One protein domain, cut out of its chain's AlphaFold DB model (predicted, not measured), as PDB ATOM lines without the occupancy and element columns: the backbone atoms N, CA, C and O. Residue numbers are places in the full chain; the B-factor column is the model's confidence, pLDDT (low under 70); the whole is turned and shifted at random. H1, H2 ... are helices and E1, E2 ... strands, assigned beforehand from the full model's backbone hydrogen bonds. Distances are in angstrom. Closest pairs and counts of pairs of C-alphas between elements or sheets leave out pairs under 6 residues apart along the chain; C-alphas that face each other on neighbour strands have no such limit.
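This is residues 43 to 180 of the 196 residues of an uncharacterized protein of Proteus myxofaciens ATCC 19692 (UniProt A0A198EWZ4). With little regular structure, this is a small sandwich amid long loops, the sheet E1 E5 E6 E7 face to face with the sheet E2 E3 E4. The 138 printed residues run E1 E2 H1 E3 E4 H2 E5 E6 E7, mostly strand, with 48 in named elements. The first sheet is mixed, the second antiparallel. The whole is compact, radius of gyration of the C-alphas 14.3 A, spanning 37 by 37 by 27 A.

Find E1, residues 48 to 51, from C-alpha 48 at (163.882, 209.865, 143.905), then E5, 114 to 118, E6, 122 to 127, and E7, 143 to 148, 16.9 A long, ending with C-alpha 148 at (180.921, 204.534, 136.804). Look next for E2, 59 to 63, E3, 79 to 86, 22.7 A long, E4, 100 to 104, H1, 67 to 70, and H2, 107 to 111.

E5 E6 E7 form a meander, antiparallel hairpins in a row: find N 117 and O 124, 3.0 A, and N 125 and O 145, 2.8 A. E1 is parallel to E5, with N 50 and O 116 at 2.8 A. E3 is antiparallel to E2, N 61 and O 84 at 2.8 A, and forms a hairpin with E4, N 79 and O 104 at 2.8 A. H2, its O i to N i+4 pair within hydrogen-bond range, is on this sheet, height 7.6 A; H1, too short for such a pair, is on neither.

The printed part has no cut. Links E3 to E4 and E6 to E7 are long. Look for pLDDT under 70 at residues 67 to 78 and 132 to 141.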
ATOM      1  N   CYS A  43     162.029 220.792 139.941       86.06
ATOM      2  CA  CYS A  43     160.712 220.304 140.342       86.06
ATOM      3  C   CYS A  43     159.981 219.509 139.254       86.06
ATOM      4  O   CYS A  43     158.969 218.871 139.544       86.06
ATOM      5  N   LEU A  44     160.463 219.558 138.008       86.69
ATOM      6  CA  LEU A  44     159.976 218.704 136.931       86.69
ATOM      7  C   LEU A  44     160.379 217.247 137.152       86.69
ATOM      8  O   LEU A  44     159.644 216.362 136.734       86.69
ATOM      9  N   TYR A  45     161.496 216.980 137.838       90.44
ATOM     10  CA  TYR A  45     161.860 215.624 138.223       90.44
ATOM     11  C   TYR A  45     161.012 215.147 139.406       90.44
ATOM     12  O   TYR A  45     160.939 215.784 140.456       90.44
ATOM     13  N   GLN A  46     160.368 213.997 139.227       88.81
ATOM     14  CA  GLN A  46     159.345 213.472 140.132       88.81
ATOM     15  C   GLN A  46     159.732 212.139 140.780       88.81
ATOM     16  O   GLN A  46     158.970 211.614 141.595       88.81
ATOM     17  N   GLY A  47     160.881 211.589 140.391       90.00
ATOM     18  CA  GLY A  47     161.465 210.386 140.969       90.00
ATOM     19  C   GLY A  47     162.222 210.663 142.270       90.00
ATOM     20  O   GLY A  47     162.111 211.748 142.853       90.00
ATOM     21  N   ARG A  48     163.008 209.685 142.736       91.00
ATOM     22  CA  ARG A  48     163.882 209.865 143.905       91.00
ATOM     23  C   ARG A  48     165.314 210.148 143.498       91.00
ATOM     24  O   ARG A  48     165.888 209.441 142.682       91.00
ATOM     25  N   LEU A  49     165.913 211.125 144.159       94.50
ATOM     26  CA  LEU A  49     167.342 211.383 144.132       94.50
ATOM     27  C   LEU A  49     167.895 211.060 145.519       94.50
ATOM     28  O   LEU A  49     167.421 211.605 146.507       94.50
ATOM     29  N   ILE A  50     168.868 210.158 145.602       94.81
ATOM     30  CA  ILE A  50     169.538 209.778 146.847       94.81
ATOM     31  C   ILE A  50     171.019 210.109 146.719       94.81
ATOM     32  O   ILE A  50     171.672 209.704 145.761       94.81
ATOM     33  N   TRP A  51     171.561 210.821 147.704       95.31
ATOM     34  CA  TRP A  51     172.958 211.247 147.713       95.31
ATOM     35  C   TRP A  51     173.792 210.434 148.700       95.31
ATOM     36  O   TRP A  51     174.049 210.878 149.809       95.31
ATOM     37  N   ALA A  52     174.207 209.230 148.324       95.06
ATOM     38  CA  ALA A  52     174.936 208.316 149.202       95.06
ATOM     39  C   ALA A  52     176.449 208.340 148.926       95.06
ATOM     40  O   ALA A  52     177.068 207.313 148.645       95.06
ATOM     41  N   THR A  53     177.031 209.537 148.967       91.44
ATOM     42  CA  THR A  53     178.451 209.782 148.689       91.44
ATOM     43  C   THR A  53     179.011 210.831 149.643       91.44
ATOM     44  O   THR A  53     178.346 211.826 149.952       91.44
ATOM     45  N   ASP A  54     180.236 210.607 150.110       89.31
ATOM     46  CA  ASP A  54     181.021 211.586 150.870       89.31
ATOM     47  C   ASP A  54     181.881 212.471 149.955       89.31
ATOM     48  O   ASP A  54     182.421 213.484 150.403       89.31
ATOM     49  N   ARG A  55     181.944 212.148 148.656       91.69
ATOM     50  CA  ARG A  55     182.626 212.968 147.659       91.69
ATOM     51  C   ARG A  55     181.989 214.340 147.558       91.69
ATOM     52  O   ARG A  55     180.768 214.491 147.482       91.69
ATOM     53  N   ASP A  56     182.847 215.345 147.500       89.31
ATOM     54  CA  ASP A  56     182.477 216.747 147.351       89.31
ATOM     55  C   ASP A  56     182.760 217.289 145.940       89.31
ATOM     56  O   ASP A  56     182.477 218.459 145.659       89.31
ATOM     57  N   ASP A  57     183.335 216.445 145.083       91.88
ATOM     58  CA  ASP A  57     183.731 216.721 143.710       91.88
ATOM     59  C   ASP A  57     182.758 216.110 142.688       91.88
ATOM     60  O   ASP A  57     182.572 216.675 141.613       91.88
ATOM     61  N   ALA A  58     182.099 215.001 143.039       92.81
ATOM     62  CA  ALA A  58     181.193 214.274 142.160       92.81
ATOM     63  C   ALA A  58     179.717 214.582 142.441       92.81
ATOM     64  O   ALA A  58     179.215 214.326 143.538       92.81
ATOM     65  N   LEU A  59     179.004 215.089 141.431       93.06
ATOM     66  CA  LEU A  59     177.565 215.334 141.501       93.06
ATOM     67  C   LEU A  59     176.844 214.829 140.256       93.06
ATOM     68  O   LEU A  59     177.357 214.954 139.149       93.06
ATOM     69  N   VAL A  60     175.637 214.291 140.450       94.75
ATOM     70  CA  VAL A  60     174.722 213.855 139.387       94.75
ATOM     71  C   VAL A  60     173.372 214.528 139.614       94.75
ATOM     72  O   VAL A  60     172.839 214.489 140.720       94.75
ATOM     73  N   PHE A  61     172.808 215.140 138.580       94.50
ATOM     74  CA  PHE A  61     171.549 215.869 138.663       94.50
ATOM     75  C   PHE A  61     170.579 215.442 137.545       94.50
ATOM     76  O   PHE A  61     170.970 215.460 136.374       94.50
ATOM     77  N   PRO A  62     169.321 215.078 137.868       94.00
ATOM     78  CA  PRO A  62     168.304 214.773 136.867       94.00
ATOM     79  C   PRO A  62     167.773 216.045 136.206       94.00
ATOM     80  O   PRO A  62     166.954 216.766 136.776       94.00
ATOM     81  N   ALA A  63     168.202 216.297 134.972       90.56
ATOM     82  CA  ALA A  63     167.653 217.355 134.140       90.56
ATOM     83  C   ALA A  63     166.455 216.822 133.346       90.56
ATOM     84  O   ALA A  63     166.598 216.067 132.378       90.56
ATOM     85  N   VAL A  64     165.266 217.231 133.779       87.31
ATOM     86  CA  VAL A  64     163.996 216.976 133.098       87.31
ATOM     87  C   VAL A  64     163.581 218.263 132.399       87.31
ATOM     88  O   VAL A  64     163.538 219.314 133.034       87.31
ATOM     89  N   LEU A  65     163.323 218.175 131.096       76.31
ATOM     90  CA  LEU A  65     162.862 219.308 130.292       76.31
ATOM     91  C   LEU A  65     161.359 219.501 130.473       76.31
ATOM     92  O   LEU A  65     160.635 218.512 130.597       76.31
ATOM     93  N   ASN A  66     160.879 220.741 130.404       73.62
ATOM     94  CA  ASN A  66     159.454 221.007 130.287       73.62
ATOM     95  C   ASN A  66     159.050 221.015 128.816       73.62
ATOM     96  O   ASN A  66     159.550 221.792 127.996       73.62
ATOM     97  N   ARG A  67     158.066 220.186 128.470       69.56
ATOM     98  CA  ARG A  67     157.594 220.089 127.085       69.56
ATOM     99  C   ARG A  67     157.056 221.417 126.538       69.56
ATOM    100  O   ARG A  67     157.192 221.682 125.343       69.56
ATOM    101  N   ARG A  68     156.389 222.216 127.373       67.31
ATOM    102  CA  ARG A  68     155.713 223.460 126.978       67.31
ATOM    103  C   ARG A  68     156.695 224.599 126.708       67.31
ATOM    104  O   ARG A  68     156.381 225.443 125.872       67.31
ATOM    105  N   THR A  69     157.833 224.650 127.400       65.56
ATOM    106  CA  THR A  69     158.779 225.775 127.299       65.56
ATOM    107  C   THR A  69     160.052 225.446 126.537       65.56
ATOM    108  O   THR A  69     160.571 226.332 125.862       65.56
ATOM    109  N   ASP A  70     160.529 224.201 126.591       66.44
ATOM    110  CA  ASP A  70     161.895 223.897 126.146       66.44
ATOM    111  C   ASP A  70     161.937 223.328 124.725       66.44
ATOM    112  O   ASP A  70     162.970 223.388 124.056       66.44
ATOM    113  N   GLY A  71     160.805 222.805 124.235       59.91
ATOM    114  CA  GLY A  71     160.778 221.946 123.054       59.91
ATOM    115  C   GLY A  71     161.586 220.665 123.303       59.91
ATOM    116  O   GLY A  71     162.604 220.659 123.988       59.91
ATOM    117  N   CYS A  72     161.152 219.522 122.777       65.94
ATOM    118  CA  CYS A  72     161.927 218.294 122.958       65.94
ATOM    119  C   CYS A  72     163.255 218.400 122.185       65.94
ATOM    120  O   CYS A  72     163.298 218.186 120.972       65.94
ATOM    121  N   ALA A  73     164.337 218.775 122.873       54.06
ATOM    122  CA  ALA A  73     165.646 218.972 122.270       54.06
ATOM    123  C   ALA A  73     166.145 217.664 121.635       54.06
ATOM    124  O   ALA A  73     166.313 216.649 122.307       54.06
ATOM    125  N   GLY A  74     166.388 217.687 120.322       51.56
ATOM    126  CA  GLY A  74     167.093 216.610 119.620       51.56
ATOM    127  C   GLY A  74     166.247 215.435 119.127       51.56
ATOM    128  O   GLY A  74     166.811 214.529 118.515       51.56
ATOM    129  N   THR A  75     164.921 215.436 119.292       56.09
ATOM    130  CA  THR A  75     164.077 214.415 118.652       56.09
ATOM    131  C   THR A  75     162.893 215.037 117.916       56.09
ATOM    132  O   THR A  75     162.325 216.048 118.320       56.09
ATOM    133  N   LYS A  76     162.499 214.404 116.808       57.34
ATOM    134  CA  LYS A  76     161.305 214.800 116.048       57.34
ATOM    135  C   LYS A  76     160.002 214.325 116.701       57.34
ATOM    136  O   LYS A  76     158.936 214.704 116.232       57.34
ATOM    137  N   THR A  77     160.081 213.463 117.717       60.53
ATOM    138  CA  THR A  77     158.944 212.644 118.161       60.53
ATOM    139  C   THR A  77     158.636 212.737 119.652       60.53
ATOM    140  O   THR A  77     157.458 212.632 119.979       60.53
ATOM    141  N   ALA A  78     159.624 212.917 120.544       65.81
ATOM    142  CA  ALA A  78     159.403 212.953 121.999       65.81
ATOM    143  C   ALA A  78     160.632 213.360 122.858       65.81
ATOM    144  O   ALA A  78     161.784 213.219 122.465       65.81
ATOM    145  N   CYS A  79     160.414 213.844 124.077       75.31
ATOM    146  CA  CYS A  79     161.471 214.373 124.939       75.31
ATOM    147  C   CYS A  79     162.385 213.267 125.504       75.31
ATOM    148  O   CYS A  79     161.968 212.119 125.689       75.31
ATOM    149  N   VAL A  80     163.643 213.630 125.772       75.25
ATOM    150  CA  VAL A  80     164.652 212.781 126.423       75.25
ATOM    151  C   VAL A  80     165.145 213.511 127.666       75.25
ATOM    152  O   VAL A  80     165.585 214.655 127.557       75.25
ATOM    153  N   ASN A  81     165.081 212.865 128.833       85.75
ATOM    154  CA  ASN A  81     165.663 213.423 130.053       85.75
ATOM    155  C   ASN A  81     167.159 213.102 130.102       85.75
ATOM    156  O   ASN A  81     167.596 212.034 129.663       85.75
ATOM    157  N   SER A  82     167.949 214.017 130.657       88.12
ATOM    158  CA  SER A  82     169.399 213.869 130.764       88.12
ATOM    159  C   SER A  82     169.832 213.815 132.224       88.12
ATOM    160  O   SER A  82     169.188 214.375 133.111       88.12
ATOM    161  N   LEU A  83     170.952 213.145 132.476       92.69
ATOM    162  CA  LEU A  83     171.673 213.262 133.736       92.69
ATOM    163  C   LEU A  83     172.844 214.206 133.509       92.69
ATOM    164  O   LEU A  83     173.666 213.955 132.630       92.69
ATOM    165  N   LEU A  84     172.914 215.275 134.295       93.88
ATOM    166  CA  LEU A  84     174.055 216.178 134.322       93.88
ATOM    167  C   LEU A  84     175.050 215.688 135.369       93.88
ATOM    168  O   LEU A  84     174.668 215.491 136.519       93.88
ATOM    169  N   VAL A  85     176.313 215.523 134.991       94.38
ATOM    170  CA  VAL A  85     177.391 215.074 135.878       94.38
ATOM    171  C   VAL A  85     178.502 216.110 135.945       94.38
ATOM    172  O   VAL A  85     178.819 216.785 134.969       94.38
ATOM    173  N   THR A  86     179.113 216.223 137.110       93.44
ATOM    174  CA  THR A  86     180.339 216.983 137.366       93.44
ATOM    175  C   THR A  86     181.257 216.113 138.209       93.44
ATOM    176  O   THR A  86     180.782 215.356 139.056       93.44
ATOM    177  N   LEU A  87     182.559 216.236 137.965       94.56
ATOM    178  CA  LEU A  87     183.631 215.643 138.767       94.56
ATOM    179  C   LEU A  87     184.629 216.719 139.235       94.56
ATOM    180  O   LEU A  87     185.790 216.427 139.500       94.56
ATOM    181  N   ASP A  88     184.193 217.983 139.280       92.44
ATOM    182  CA  ASP A  88     185.007 219.143 139.669       92.44
ATOM    183  C   ASP A  88     184.380 219.988 140.795       92.44
ATOM    184  O   ASP A  88     184.719 221.159 140.999       92.44
ATOM    185  N   GLY A  89     183.473 219.372 141.555       90.62
ATOM    186  CA  GLY A  89     182.811 219.963 142.716       90.62
ATOM    187  C   GLY A  89     181.632 220.850 142.384       90.62
ATOM    188  O   GLY A  89     181.237 221.650 143.228       90.62
ATOM    189  N   GLY A  90     181.059 220.708 141.190       90.31
ATOM    190  CA  GLY A  90     179.917 221.506 140.762       90.31
ATOM    191  C   GLY A  90     180.294 222.822 140.114       90.31
ATOM    192  O   GLY A  90     179.473 223.734 140.114       90.31
ATOM    193  N   LYS A  91     181.505 222.929 139.554       89.88
ATOM    194  CA  LYS A  91     181.901 224.080 138.733       89.88
ATOM    195  C   LYS A  91     181.430 223.904 137.295       89.88
ATOM    196  O   LYS A  91     180.929 224.852 136.703       89.88
ATOM    197  N   ASN A  92     181.546 222.693 136.747       89.19
ATOM    198  CA  ASN A  92     181.123 222.382 135.386       89.19
ATOM    199  C   ASN A  92     180.279 221.107 135.353       89.19
ATOM    200  O   ASN A  92     180.775 220.011 135.608       89.19
ATOM    201  N   PHE A  93     179.010 221.258 134.982       92.19
ATOM    202  CA  PHE A  93     178.099 220.145 134.736       92.19
ATOM    203  C   PHE A  93     178.061 219.813 133.245       92.19
ATOM    204  O   PHE A  93     178.013 220.709 132.400       92.19
ATOM    205  N   ARG A  94     178.067 218.520 132.920       90.75
ATOM    206  CA  ARG A  94     178.015 218.000 131.551       90.75
ATOM    207  C   ARG A  94     176.892 216.979 131.409       90.75
ATOM    208  O   ARG A  94     176.729 216.153 132.305       90.75
ATOM    209  N   PRO A  95     176.126 217.000 130.311       89.56
ATOM    210  CA  PRO A  95     175.157 215.950 130.050       89.56
ATOM    211  C   PRO A  95     175.874 214.623 129.802       89.56
ATOM    212  O   PRO A  95     176.870 214.561 129.080       89.56
ATOM    213  N   THR A  96     175.345 213.561 130.393       87.31
ATOM    214  CA  THR A  96     175.791 212.194 130.126       87.31
ATOM    215  C   THR A  96     175.065 211.613 128.917       87.31
ATOM    216  O   THR A  96     173.960 212.034 128.564       87.31
ATOM    217  N   ASN A  97     175.649 210.566 128.332       78.44
ATOM    218  CA  ASN A  97     174.957 209.724 127.353       78.44
ATOM    219  C   ASN A  97     173.986 208.718 128.013       78.44
ATOM    220  O   ASN A  97     173.305 207.979 127.307       78.44
ATOM    221  N   ALA A  98     173.906 208.693 129.349       74.56
ATOM    222  CA  ALA A  98     173.030 207.835 130.147       74.56
ATOM    223  C   ALA A  98     171.657 208.497 130.392       74.56
ATOM    224  O   ALA A  98     171.190 208.604 131.526       74.56
ATOM    225  N   GLY A  99     171.028 209.004 129.326       78.44
ATOM    226  CA  GLY A  99     169.693 209.601 129.409       78.44
ATOM    227  C   GLY A  99     168.644 208.613 129.931       78.44
ATOM    228  O   GLY A  99     168.796 207.397 129.804       78.44
ATOM    229  N   PHE A 100     167.559 209.131 130.503       85.19
ATOM    230  CA  PHE A 100     166.473 208.318 131.055       85.19
ATOM    231  C   PHE A 100     165.115 208.792 130.544       85.19
ATOM    232  O   PHE A 100     164.970 209.899 130.025       85.19
ATOM    233  N   GLY A 101     164.108 207.928 130.659       76.25
ATOM    234  CA  GLY A 101     162.755 208.249 130.221       76.25
ATOM    235  C   GLY A 101     162.660 208.625 128.733       76.25
ATOM    236  O   GLY A 101     161.961 209.572 128.383       76.25
ATOM    237  N   ILE A 102     163.420 207.937 127.873       73.69
ATOM    238  CA  ILE A 102     163.604 208.287 126.457       73.69
ATOM    239  C   ILE A 102     162.271 208.165 125.700       73.69
ATOM    240  O   ILE A 102     161.545 207.188 125.862       73.69
ATOM    241  N   ASN A 103     161.994 209.122 124.811       75.25
ATOM    242  CA  ASN A 103     160.828 209.155 123.924       75.25
ATOM    243  C   ASN A 103     159.474 209.312 124.640       75.25
ATOM    244  O   ASN A 103     158.473 208.731 124.218       75.25
ATOM    245  N   THR A 104     159.409 210.160 125.667       77.19
ATOM    246  CA  THR A 104     158.144 210.510 126.330       77.19
ATOM    247  C   THR A 104     157.581 211.867 125.904       77.19
ATOM    248  O   THR A 104     158.300 212.834 125.652       77.19
ATOM    249  N   ASN A 105     156.256 211.947 125.861       77.25
ATOM    250  CA  ASN A 105     155.498 213.175 125.631       77.25
ATOM    251  C   ASN A 105     155.161 213.929 126.930       77.25
ATOM    252  O   ASN A 105     154.614 215.031 126.854       77.25
ATOM    253  N   SER A 106     155.499 213.344 128.081       80.31
ATOM    254  CA  SER A 106     155.245 213.879 129.422       80.31
ATOM    255  C   SER A 106     156.474 213.615 130.310       80.31
ATOM    256  O   SER A 106     156.441 212.719 131.159       80.31
ATOM    257  N   PRO A 107     157.598 214.323 130.073       82.94
ATOM    258  CA  PRO A 107     158.887 214.059 130.719       82.94
ATOM    259  C   PRO A 107     158.853 214.180 132.243       82.94
ATOM    260  O   PRO A 107     159.419 213.310 132.912       82.94
ATOM    261  N   GLY A 108     158.135 215.164 132.795       84.81
ATOM    262  CA  GLY A 108     157.930 215.296 134.234       84.81
ATOM    263  C   GLY A 108     157.216 214.088 134.839       84.81
ATOM    264  O   GLY A 108     157.848 213.352 135.599       84.81
ATOM    265  N   PRO A 109     155.943 213.818 134.490       84.69
ATOM    266  CA  PRO A 109     155.208 212.638 134.952       84.69
ATOM    267  C   PRO A 109     155.969 211.321 134.787       84.69
ATOM    268  O   PRO A 109     156.031 210.519 135.716       84.69
ATOM    269  N   TYR A 110     156.610 211.111 133.637       85.75
ATOM    270  CA  TYR A 110     157.332 209.869 133.366       85.75
ATOM    271  C   TYR A 110     158.594 209.706 134.224       85.75
ATOM    272  O   TYR A 110     158.982 208.585 134.550       85.75
ATOM    273  N   SER A 111     159.212 210.809 134.659       89.31
ATOM    274  CA  SER A 111     160.371 210.763 135.554       89.31
ATOM    275  C   SER A 111     160.062 210.172 136.937       89.31
ATOM    276  O   SER A 111     160.983 209.712 137.610       89.31
ATOM    277  N   ALA A 112     158.785 210.105 137.344       88.81
ATOM    278  CA  ALA A 112     158.351 209.468 138.591       88.81
ATOM    279  C   ALA A 112     158.649 207.959 138.652       88.81
ATOM    280  O   ALA A 112     158.604 207.368 139.729       88.81
ATOM    281  N   ASN A 113     158.958 207.337 137.514       88.75
ATOM    282  CA  ASN A 113     159.305 205.921 137.411       88.75
ATOM    283  C   ASN A 113     160.790 205.638 137.686       88.75
ATOM    284  O   ASN A 113     161.185 204.469 137.697       88.75
ATOM    285  N   PHE A 114     161.610 206.679 137.871       91.69
ATOM    286  CA  PHE A 114     163.063 206.565 137.935       91.69
ATOM    287  C   PHE A 114     163.611 206.941 139.310       91.69
ATOM    288  O   PHE A 114     163.281 207.994 139.846       91.69
ATOM    289  N   ASP A 115     164.521 206.126 139.834       92.62
ATOM    290  CA  ASP A 115     165.309 206.416 141.031       92.62
ATOM    291  C   ASP A 115     166.779 206.614 140.647       92.62
ATOM    292  O   ASP A 115     167.330 205.843 139.859       92.62
ATOM    293  N   ILE A 116     167.433 207.621 141.223       95.12
ATOM    294  CA  ILE A 116     168.852 207.917 141.019       95.12
ATOM    295  C   ILE A 116     169.558 207.885 142.368       95.12
ATOM    296  O   ILE A 116     169.153 208.575 143.302       95.12
ATOM    297  N   ILE A 117     170.635 207.107 142.472       95.62
ATOM    298  CA  ILE A 117     171.441 207.010 143.695       95.62
ATOM    299  C   ILE A 117     172.888 207.349 143.368       95.62
ATOM    300  O   ILE A 117     173.559 206.585 142.684       95.62
ATOM    301  N   VAL A 118     173.378 208.476 143.870       96.62
ATOM    302  CA  VAL A 118     174.766 208.920 143.693       96.62
ATOM    303  C   VAL A 118     175.650 208.262 144.749       96.62
ATOM    304  O   VAL A 118     175.281 208.222 145.920       96.62
ATOM    305  N   THR A 119     176.811 207.756 144.343       96.69
ATOM    306  CA  THR A 119     177.792 207.055 145.189       96.69
ATOM    307  C   THR A 119     179.210 207.559 144.919       96.69
ATOM    308  O   THR A 119     179.417 208.429 144.074       96.69
ATOM    309  N   ASN A 120     180.206 207.032 145.631       95.44
ATOM    310  CA  ASN A 120     181.602 207.440 145.446       95.44
ATOM    311  C   ASN A 120     182.164 207.045 144.070       95.44
ATOM    312  O   ASN A 120     182.992 207.761 143.506       95.44
ATOM    313  N   GLU A 121     181.712 205.918 143.525       95.00
ATOM    314  CA  GLU A 121     182.225 205.353 142.272       95.00
ATOM    315  C   GLU A 121     181.456 205.840 141.042       95.00
ATOM    316  O   GLU A 121     181.943 205.724 139.919       95.00
ATOM    317  N   GLY A 122     180.244 206.359 141.235       95.69
ATOM    318  CA  GLY A 122     179.309 206.578 140.146       95.69
ATOM    319  C   GLY A 122     177.884 206.799 140.627       95.69
ATOM    320  O   GLY A 122     177.655 207.299 141.730       95.69
ATOM    321  N   PHE A 123     176.906 206.374 139.839       96.50
ATOM    322  CA  PHE A 123     175.500 206.417 140.231       96.50
ATOM    323  C   PHE A 123     174.718 205.200 139.747       96.50
ATOM    324  O   PHE A 123     175.037 204.595 138.725       96.50
ATOM    325  N   TYR A 124     173.657 204.868 140.475       95.62
ATOM    326  CA  TYR A 124     172.643 203.924 140.034       95.62
ATOM    327  C   TYR A 124     171.480 204.672 139.388       95.62
ATOM    328  O   TYR A 124     171.060 205.714 139.890       95.62
ATOM    329  N   LEU A 125     170.938 204.100 138.319       94.81
ATOM    330  CA  LEU A 125     169.666 204.470 137.710       94.81
ATOM    331  C   LEU A 125     168.742 203.253 137.785       94.81
ATOM    332  O   LEU A 125     169.064 202.189 137.252       94.81
ATOM    333  N   GLY A 126     167.619 203.395 138.477       92.62
ATOM    334  CA  GLY A 126     166.591 202.369 138.598       92.62
ATOM    335  C   GLY A 126     165.344 202.781 137.843       92.62
ATOM    336  O   GLY A 126     164.848 203.878 138.061       92.62
ATOM    337  N   GLU A 127     164.821 201.908 136.990       90.75
ATOM    338  CA  GLU A 127     163.546 202.116 136.295       90.75
ATOM    339  C   GLU A 127     162.467 201.181 136.845       90.75
ATOM    340  O   GLU A 127     162.725 200.008 137.127       90.75
ATOM    341  N   THR A 128     161.245 201.683 136.994       85.81
ATOM    342  CA  THR A 128     160.100 200.918 137.498       85.81
ATOM    343  C   THR A 128     158.887 201.079 136.595       85.81
ATOM    344  O   THR A 128     158.706 202.106 135.951       85.81
ATOM    345  N   SER A 129     158.035 200.056 136.541       78.06
ATOM    346  CA  SER A 129     156.804 200.091 135.742       78.06
ATOM    347  C   SER A 129     155.654 200.840 136.419       78.06
ATOM    348  O   SER A 129     154.610 201.026 135.802       78.06
ATOM    349  N   VAL A 130     155.814 201.216 137.689       72.75
ATOM    350  CA  VAL A 130     154.806 201.911 138.494       72.75
ATOM    351  C   VAL A 130     155.363 203.239 138.980       72.75
ATOM    352  O   VAL A 130     156.509 203.314 139.425       72.75
ATOM    353  N   SER A 131     154.537 204.281 138.908       72.06
ATOM    354  CA  SER A 131     154.904 205.608 139.392       72.06
ATOM    355  C   SER A 131     155.196 205.569 140.886       72.06
ATOM    356  O   SER A 131     154.354 205.162 141.687       72.06
ATOM    357  N   ARG A 132     156.362 206.082 141.289       68.44
ATOM    358  CA  ARG A 132     156.754 206.212 142.704       68.44
ATOM    359  C   ARG A 132     156.030 207.339 143.443       68.44
ATOM    360  O   ARG A 132     156.425 207.683 144.560       68.44
ATOM    361  N   ARG A 133     155.012 207.938 142.814       65.31
ATOM    362  CA  ARG A 133     154.098 208.901 143.438       65.31
ATOM    363  C   ARG A 133     152.928 208.241 144.159       65.31
ATOM    364  O   ARG A 133     152.380 208.891 145.041       65.31
ATOM    365  N   GLU A 134     152.543 207.019 143.779       50.22
ATOM    366  CA  GLU A 134     151.225 206.475 144.148       50.22
ATOM    367  C   GLU A 134     151.238 205.273 145.103       50.22
ATOM    368  O   GLU A 134     150.241 205.096 145.786       50.22
ATOM    369  N   ASP A 135     152.330 204.518 145.271       44.75
ATOM    370  CA  ASP A 135     152.352 203.379 146.205       44.75
ATOM    371  C   ASP A 135     153.753 203.085 146.771       44.75
ATOM    372  O   ASP A 135     154.751 203.187 146.059       44.75
ATOM    373  N   ASP A 136     153.790 202.710 148.058       52.50
ATOM    374  CA  ASP A 136     154.886 202.069 148.810       52.50
ATOM    375  C   ASP A 136     156.325 202.558 148.503       52.50
ATOM    376  O   ASP A 136     156.979 202.149 147.539       52.50
ATOM    377  N   ASP A 137     156.880 203.400 149.388       53.09
ATOM    378  CA  ASP A 137     158.239 203.964 149.265       53.09
ATOM    379  C   ASP A 137     159.365 202.912 149.423       53.09
ATOM    380  O   ASP A 137     160.555 203.238 149.378       53.09
ATOM    381  N   GLN A 138     159.040 201.624 149.566       56.19
ATOM    382  CA  GLN A 138     160.020 200.545 149.445       56.19
ATOM    383  C   GLN A 138     160.685 200.577 148.062       56.19
ATOM    384  O   GLN A 138     160.026 200.764 147.048       56.19
ATOM    385  N   LEU A 139     161.998 200.345 147.966       56.59
ATOM    386  CA  LEU A 139     162.737 200.163 146.698       56.59
ATOM    387  C   LEU A 139     162.325 198.857 145.977       56.59
ATOM    388  O   LEU A 139     163.174 198.068 145.569       56.59
ATOM    389  N   ALA A 140     161.025 198.575 145.846       54.06
ATOM    390  CA  ALA A 140     160.487 197.358 145.263       54.06
ATOM    391  C   ALA A 140     160.924 197.238 143.792       54.06
ATOM    392  O   ALA A 140     160.387 197.897 142.908       54.06
ATOM    393  N   LYS A 141     161.976 196.437 143.584       67.25
ATOM    394  CA  LYS A 141     162.475 195.857 142.326       67.25
ATOM    395  C   LYS A 141     162.585 196.782 141.092       67.25
ATOM    396  O   LYS A 141     162.130 196.374 140.024       67.25
ATOM    397  N   PRO A 142     163.221 197.970 141.161       82.19
ATOM    398  CA  PRO A 142     163.646 198.651 139.941       82.19
ATOM    399  C   PRO A 142     164.574 197.776 139.100       82.19
ATOM    400  O   PRO A 142     165.355 196.975 139.628       82.19
ATOM    401  N   TRP A 143     164.529 197.963 137.786       89.50
ATOM    402  CA  TRP A 143     165.592 197.496 136.919       89.50
ATOM    403  C   TRP A 143     166.790 198.430 137.070       89.50
ATOM    404  O   TRP A 143     166.817 199.524 136.508       89.50
ATOM    405  N   TRP A 144     167.747 198.010 137.893       92.69
ATOM    406  CA  TRP A 144     168.906 198.818 138.241       92.69
ATOM    407  C   TRP A 144     170.050 198.683 137.247       92.69
ATOM    408  O   TRP A 144     170.384 197.582 136.791       92.69
ATOM    409  N   ARG A 145     170.695 199.819 136.988       94.94
ATOM    410  CA  ARG A 145     171.985 199.903 136.317       94.94
ATOM    411  C   ARG A 145     172.929 200.821 137.073       94.94
ATOM    412  O   ARG A 145     172.487 201.857 137.560       94.94
ATOM    413  N   LYS A 146     174.210 200.470 137.135       95.94
ATOM    414  CA  LYS A 146     175.276 201.294 137.705       95.94
ATOM    415  C   LYS A 146     176.144 201.880 136.603       95.94
ATOM    416  O   LYS A 146     176.552 201.189 135.674       95.94
ATOM    417  N   PHE A 147     176.430 203.161 136.734       95.94
ATOM    418  CA  PHE A 147     177.267 203.939 135.840       95.94
ATOM    419  C   PHE A 147     178.471 204.426 136.627       95.94
ATOM    420  O   PHE A 147     178.290 205.046 137.670       95.94
ATOM    421  N   TYR A 148     179.677 204.149 136.139       95.75
ATOM    422  CA  TYR A 148     180.921 204.534 136.804       95.75
ATOM    423  C   TYR A 148     181.411 205.886 136.307       95.75
ATOM    424  O   TYR A 148     181.355 206.163 135.107       95.75
ATOM    425  N   PHE A 149     181.914 206.706 137.224       95.44
ATOM    426  CA  PHE A 149     182.562 207.961 136.879       95.44
ATOM    427  C   PHE A 149     183.862 207.715 136.113       95.44
ATOM    428  O   PHE A 149     184.674 206.880 136.507       95.44
ATOM    429  N   ASP A 150     184.078 208.486 135.051       93.25
ATOM    430  CA  ASP A 150     185.272 208.401 134.212       93.25
ATOM    431  C   ASP A 150     185.744 209.803 133.819       93.25
ATOM    432  O   ASP A 150     185.146 210.467 132.979       93.25
ATOM    433  N   LEU A 151     186.835 210.273 134.430       90.00
ATOM    434  CA  LEU A 151     187.416 211.589 134.135       90.00
ATOM    435  C   LEU A 151     187.985 211.698 132.713       90.00
ATOM    436  O   LEU A 151     188.232 212.812 132.247       90.00
ATOM    437  N   THR A 152     188.239 210.568 132.047       90.56
ATOM    438  CA  THR A 152     188.777 210.539 130.684       90.56
ATOM    439  C   THR A 152     187.681 210.661 129.630       90.56
ATOM    440  O   THR A 152     187.964 211.115 128.518       90.56
ATOM    441  N   ASP A 153     186.429 210.343 129.981       89.88
ATOM    442  CA  ASP A 153     185.289 210.562 129.099       89.88
ATOM    443  C   ASP A 153     184.829 212.026 129.151       89.88
ATOM    444  O   ASP A 153     184.651 212.643 130.205       89.88
ATOM    445  N   SER A 154     184.569 212.581 127.970       86.62
ATOM    446  CA  SER A 154     183.959 213.894 127.779       86.62
ATOM    447  C   SER A 154     182.664 214.116 128.576       86.62
ATOM    448  O   SER A 154     182.379 215.262 128.933       86.62
ATOM    449  N   ASN A 155     181.910 213.054 128.866       87.12
ATOM    450  CA  ASN A 155     180.618 213.075 129.550       87.12
ATOM    451  C   ASN A 155     180.684 212.592 131.018       87.12
ATOM    452  O   ASN A 155     179.645 212.490 131.670       87.12
ATOM    453  N   TYR A 156     181.890 212.311 131.524       91.94
ATOM    454  CA  TYR A 156     182.185 211.834 132.877       91.94
ATOM    455  C   TYR A 156     181.689 210.434 133.263       91.94
ATOM    456  O   TYR A 156     181.681 210.107 134.453       91.94
ATOM    457  N   VAL A 157     181.300 209.587 132.305       91.56
ATOM    458  CA  VAL A 157     180.775 208.242 132.575       91.56
ATOM    459  C   VAL A 157     181.370 207.201 131.623       91.56
ATOM    460  O   VAL A 157     181.344 207.374 130.412       91.56
ATOM    461  N   HIS A 158     181.822 206.067 132.168       85.75
ATOM    462  CA  HIS A 158     182.528 205.007 131.428       85.75
ATOM    463  C   HIS A 158     181.694 204.301 130.330       85.75
ATOM    464  O   HIS A 158     182.230 203.641 129.444       85.75
ATOM    465  N   SER A 159     180.359 204.375 130.391       84.00
ATOM    466  CA  SER A 159     179.448 203.674 129.475       84.00
ATOM    467  C   SER A 159     178.094 204.377 129.387       84.00
ATOM    468  O   SER A 159     177.595 204.904 130.377       84.00
ATOM    469  N   SER A 160     177.447 204.333 128.219       80.75
ATOM    470  CA  SER A 160     176.075 204.831 128.031       80.75
ATOM    471  C   SER A 160     174.995 203.834 128.465       80.75
ATOM    472  O   SER A 160     173.821 204.190 128.549       80.75
ATOM    473  N   VAL A 161     175.373 202.583 128.740       86.62
ATOM    474  CA  VAL A 161     174.441 201.493 129.060       86.62
ATOM    475  C   VAL A 161     174.438 201.204 130.559       86.62
ATOM    476  O   VAL A 161     173.366 200.960 131.107       86.62
ATOM    477  N   GLY A 162     175.600 201.268 131.213       91.94
ATOM    478  CA  GLY A 162     175.767 200.886 132.617       91.94
ATOM    479  C   GLY A 162     175.664 199.373 132.854       91.94
ATOM    480  O   GLY A 162     175.160 198.619 132.016       91.94
ATOM    481  N   ASP A 163     176.122 198.937 134.023       94.88
ATOM    482  CA  ASP A 163     176.171 197.529 134.423       94.88
ATOM    483  C   ASP A 163     174.938 197.139 135.233       94.88
ATOM    484  O   ASP A 163     174.441 197.915 136.044       94.88
ATOM    485  N   LYS A 164     174.430 195.916 135.044       95.25
ATOM    486  CA  LYS A 164     173.303 195.406 135.840       95.25
ATOM    487  C   LYS A 164     173.768 195.126 137.268       95.25
ATOM    488  O   LYS A 164     174.375 194.091 137.524       95.25
ATOM    489  N   GLU A 165     173.432 196.017 138.191       94.44
ATOM    490  CA  GLU A 165     173.845 195.925 139.589       94.44
ATOM    491  C   GLU A 165     172.776 196.526 140.503       94.44
ATOM    492  O   GLU A 165     172.272 197.614 140.239       94.44
ATOM    493  N   ILE A 166     172.424 195.815 141.577       91.69
ATOM    494  CA  ILE A 166     171.429 196.263 142.557       91.69
ATOM    495  C   ILE A 166     172.148 197.072 143.650       91.69
ATOM    496  O   ILE A 166     173.095 196.548 144.241       91.69
ATOM    497  N   PRO A 167     171.704 198.303 143.967       92.62
ATOM    498  CA  PRO A 167     172.323 199.110 145.010       92.62
ATOM    499  C   PRO A 167     172.118 198.496 146.406       92.62
ATOM    500  O   PRO A 167     171.049 197.939 146.688       92.62
ATOM    501  N   PRO A 168     173.086 198.654 147.326       90.81
ATOM    502  CA  PRO A 168     172.901 198.315 148.732       90.81
ATOM    503  C   PRO A 168     171.703 199.047 149.349       90.81
ATOM    504  O   PRO A 168     171.512 200.252 149.169       90.81
ATOM    505  N   SER A 169     170.913 198.341 150.158       85.69
ATOM    506  CA  SER A 169     169.711 198.901 150.791       85.69
ATOM    507  C   SER A 169     170.000 199.937 151.881       85.69
ATOM    508  O   SER A 169     169.062 200.579 152.351       85.69
ATOM    509  N   SER A 170     171.260 200.122 152.283       89.94
ATOM    510  CA  SER A 170     171.712 201.085 153.296       89.94
ATOM    511  C   SER A 170     172.007 202.486 152.746       89.94
ATOM    512  O   SER A 170     172.194 203.405 153.538       89.94
ATOM    513  N   LEU A 171     172.036 202.675 151.421       92.25
ATOM    514  CA  LEU A 171     172.375 203.962 150.801       92.25
ATOM    515  C   LEU A 171     171.312 205.029 151.091       92.25
ATOM    516  O   LEU A 171     170.133 204.839 150.786       92.25
ATOM    517  N   ARG A 172     171.709 206.159 151.682       93.00
ATOM    518  CA  ARG A 172     170.812 207.255 152.080       93.00
ATOM    519  C   ARG A 172     171.473 208.610 151.844       93.00
ATOM    520  O   ARG A 172     172.690 208.723 151.950       93.00
ATOM    521  N   THR A 173     170.657 209.628 151.579       94.81
ATOM    522  CA  THR A 173     171.083 211.034 151.619       94.81
ATOM    523  C   THR A 173     171.362 211.436 153.072       94.81
ATOM    524  O   THR A 173     170.517 211.135 153.918       94.81
ATOM    525  N   PRO A 174     172.465 212.144 153.387       94.88
ATOM    526  CA  PRO A 174     172.771 212.594 154.747       94.88
ATOM    527  C   PRO A 174     171.645 213.395 155.411       94.88
ATOM    528  O   PRO A 174     171.330 213.168 156.574       94.88
ATOM    529  N   SER A 175     170.986 214.283 154.664       94.94
ATOM    530  CA  SER A 175     169.830 215.056 155.142       94.94
ATOM    531  C   SER A 175     168.551 214.232 155.357       94.94
ATOM    532  O   SER A 175     167.566 214.752 155.875       94.94
ATOM    533  N   GLY A 176     168.515 212.983 154.883       93.88
ATOM    534  CA  GLY A 176     167.307 212.163 154.780       93.88
ATOM    535  C   GLY A 176     166.370 212.535 153.623       93.88
ATOM    536  O   GLY A 176     165.450 211.773 153.328       93.88
ATOM    537  N   GLN A 177     166.592 213.655 152.927       93.81
ATOM    538  CA  GLN A 177     165.753 214.069 151.802       93.81
ATOM    539  C   GLN A 177     166.025 213.199 150.567       93.81
ATOM    540  O   GLN A 177     167.175 212.956 150.204       93.81
ATOM    541  N   THR A 178     164.961 212.731 149.910       92.56
ATOM    542  CA  THR A 178     165.055 211.855 148.725       92.56
ATOM    543  C   THR A 178     164.312 212.387 147.501       92.56
ATOM    544  O   THR A 178     164.366 211.786 146.433       92.56
ATOM    545  N   ARG A 179     163.592 213.504 147.634       92.06
ATOM    546  CA  ARG A 179     162.786 214.121 146.570       92.06
ATOM    547  C   ARG A 179     162.883 215.637 146.665       92.06
ATOM    548  O   ARG A 179     163.087 216.170 147.756       92.06
ATOM    549  N   PHE A 180     162.729 216.324 145.537       91.25
ATOM    550  CA  PHE A 180     162.634 217.781 145.529       91.25
ATOM    551  C   PHE A 180     161.346 218.225 146.234       91.25
ATOM    552  O   PHE A 180     160.260 217.733 145.925       91.25
TER     553      PHE A 180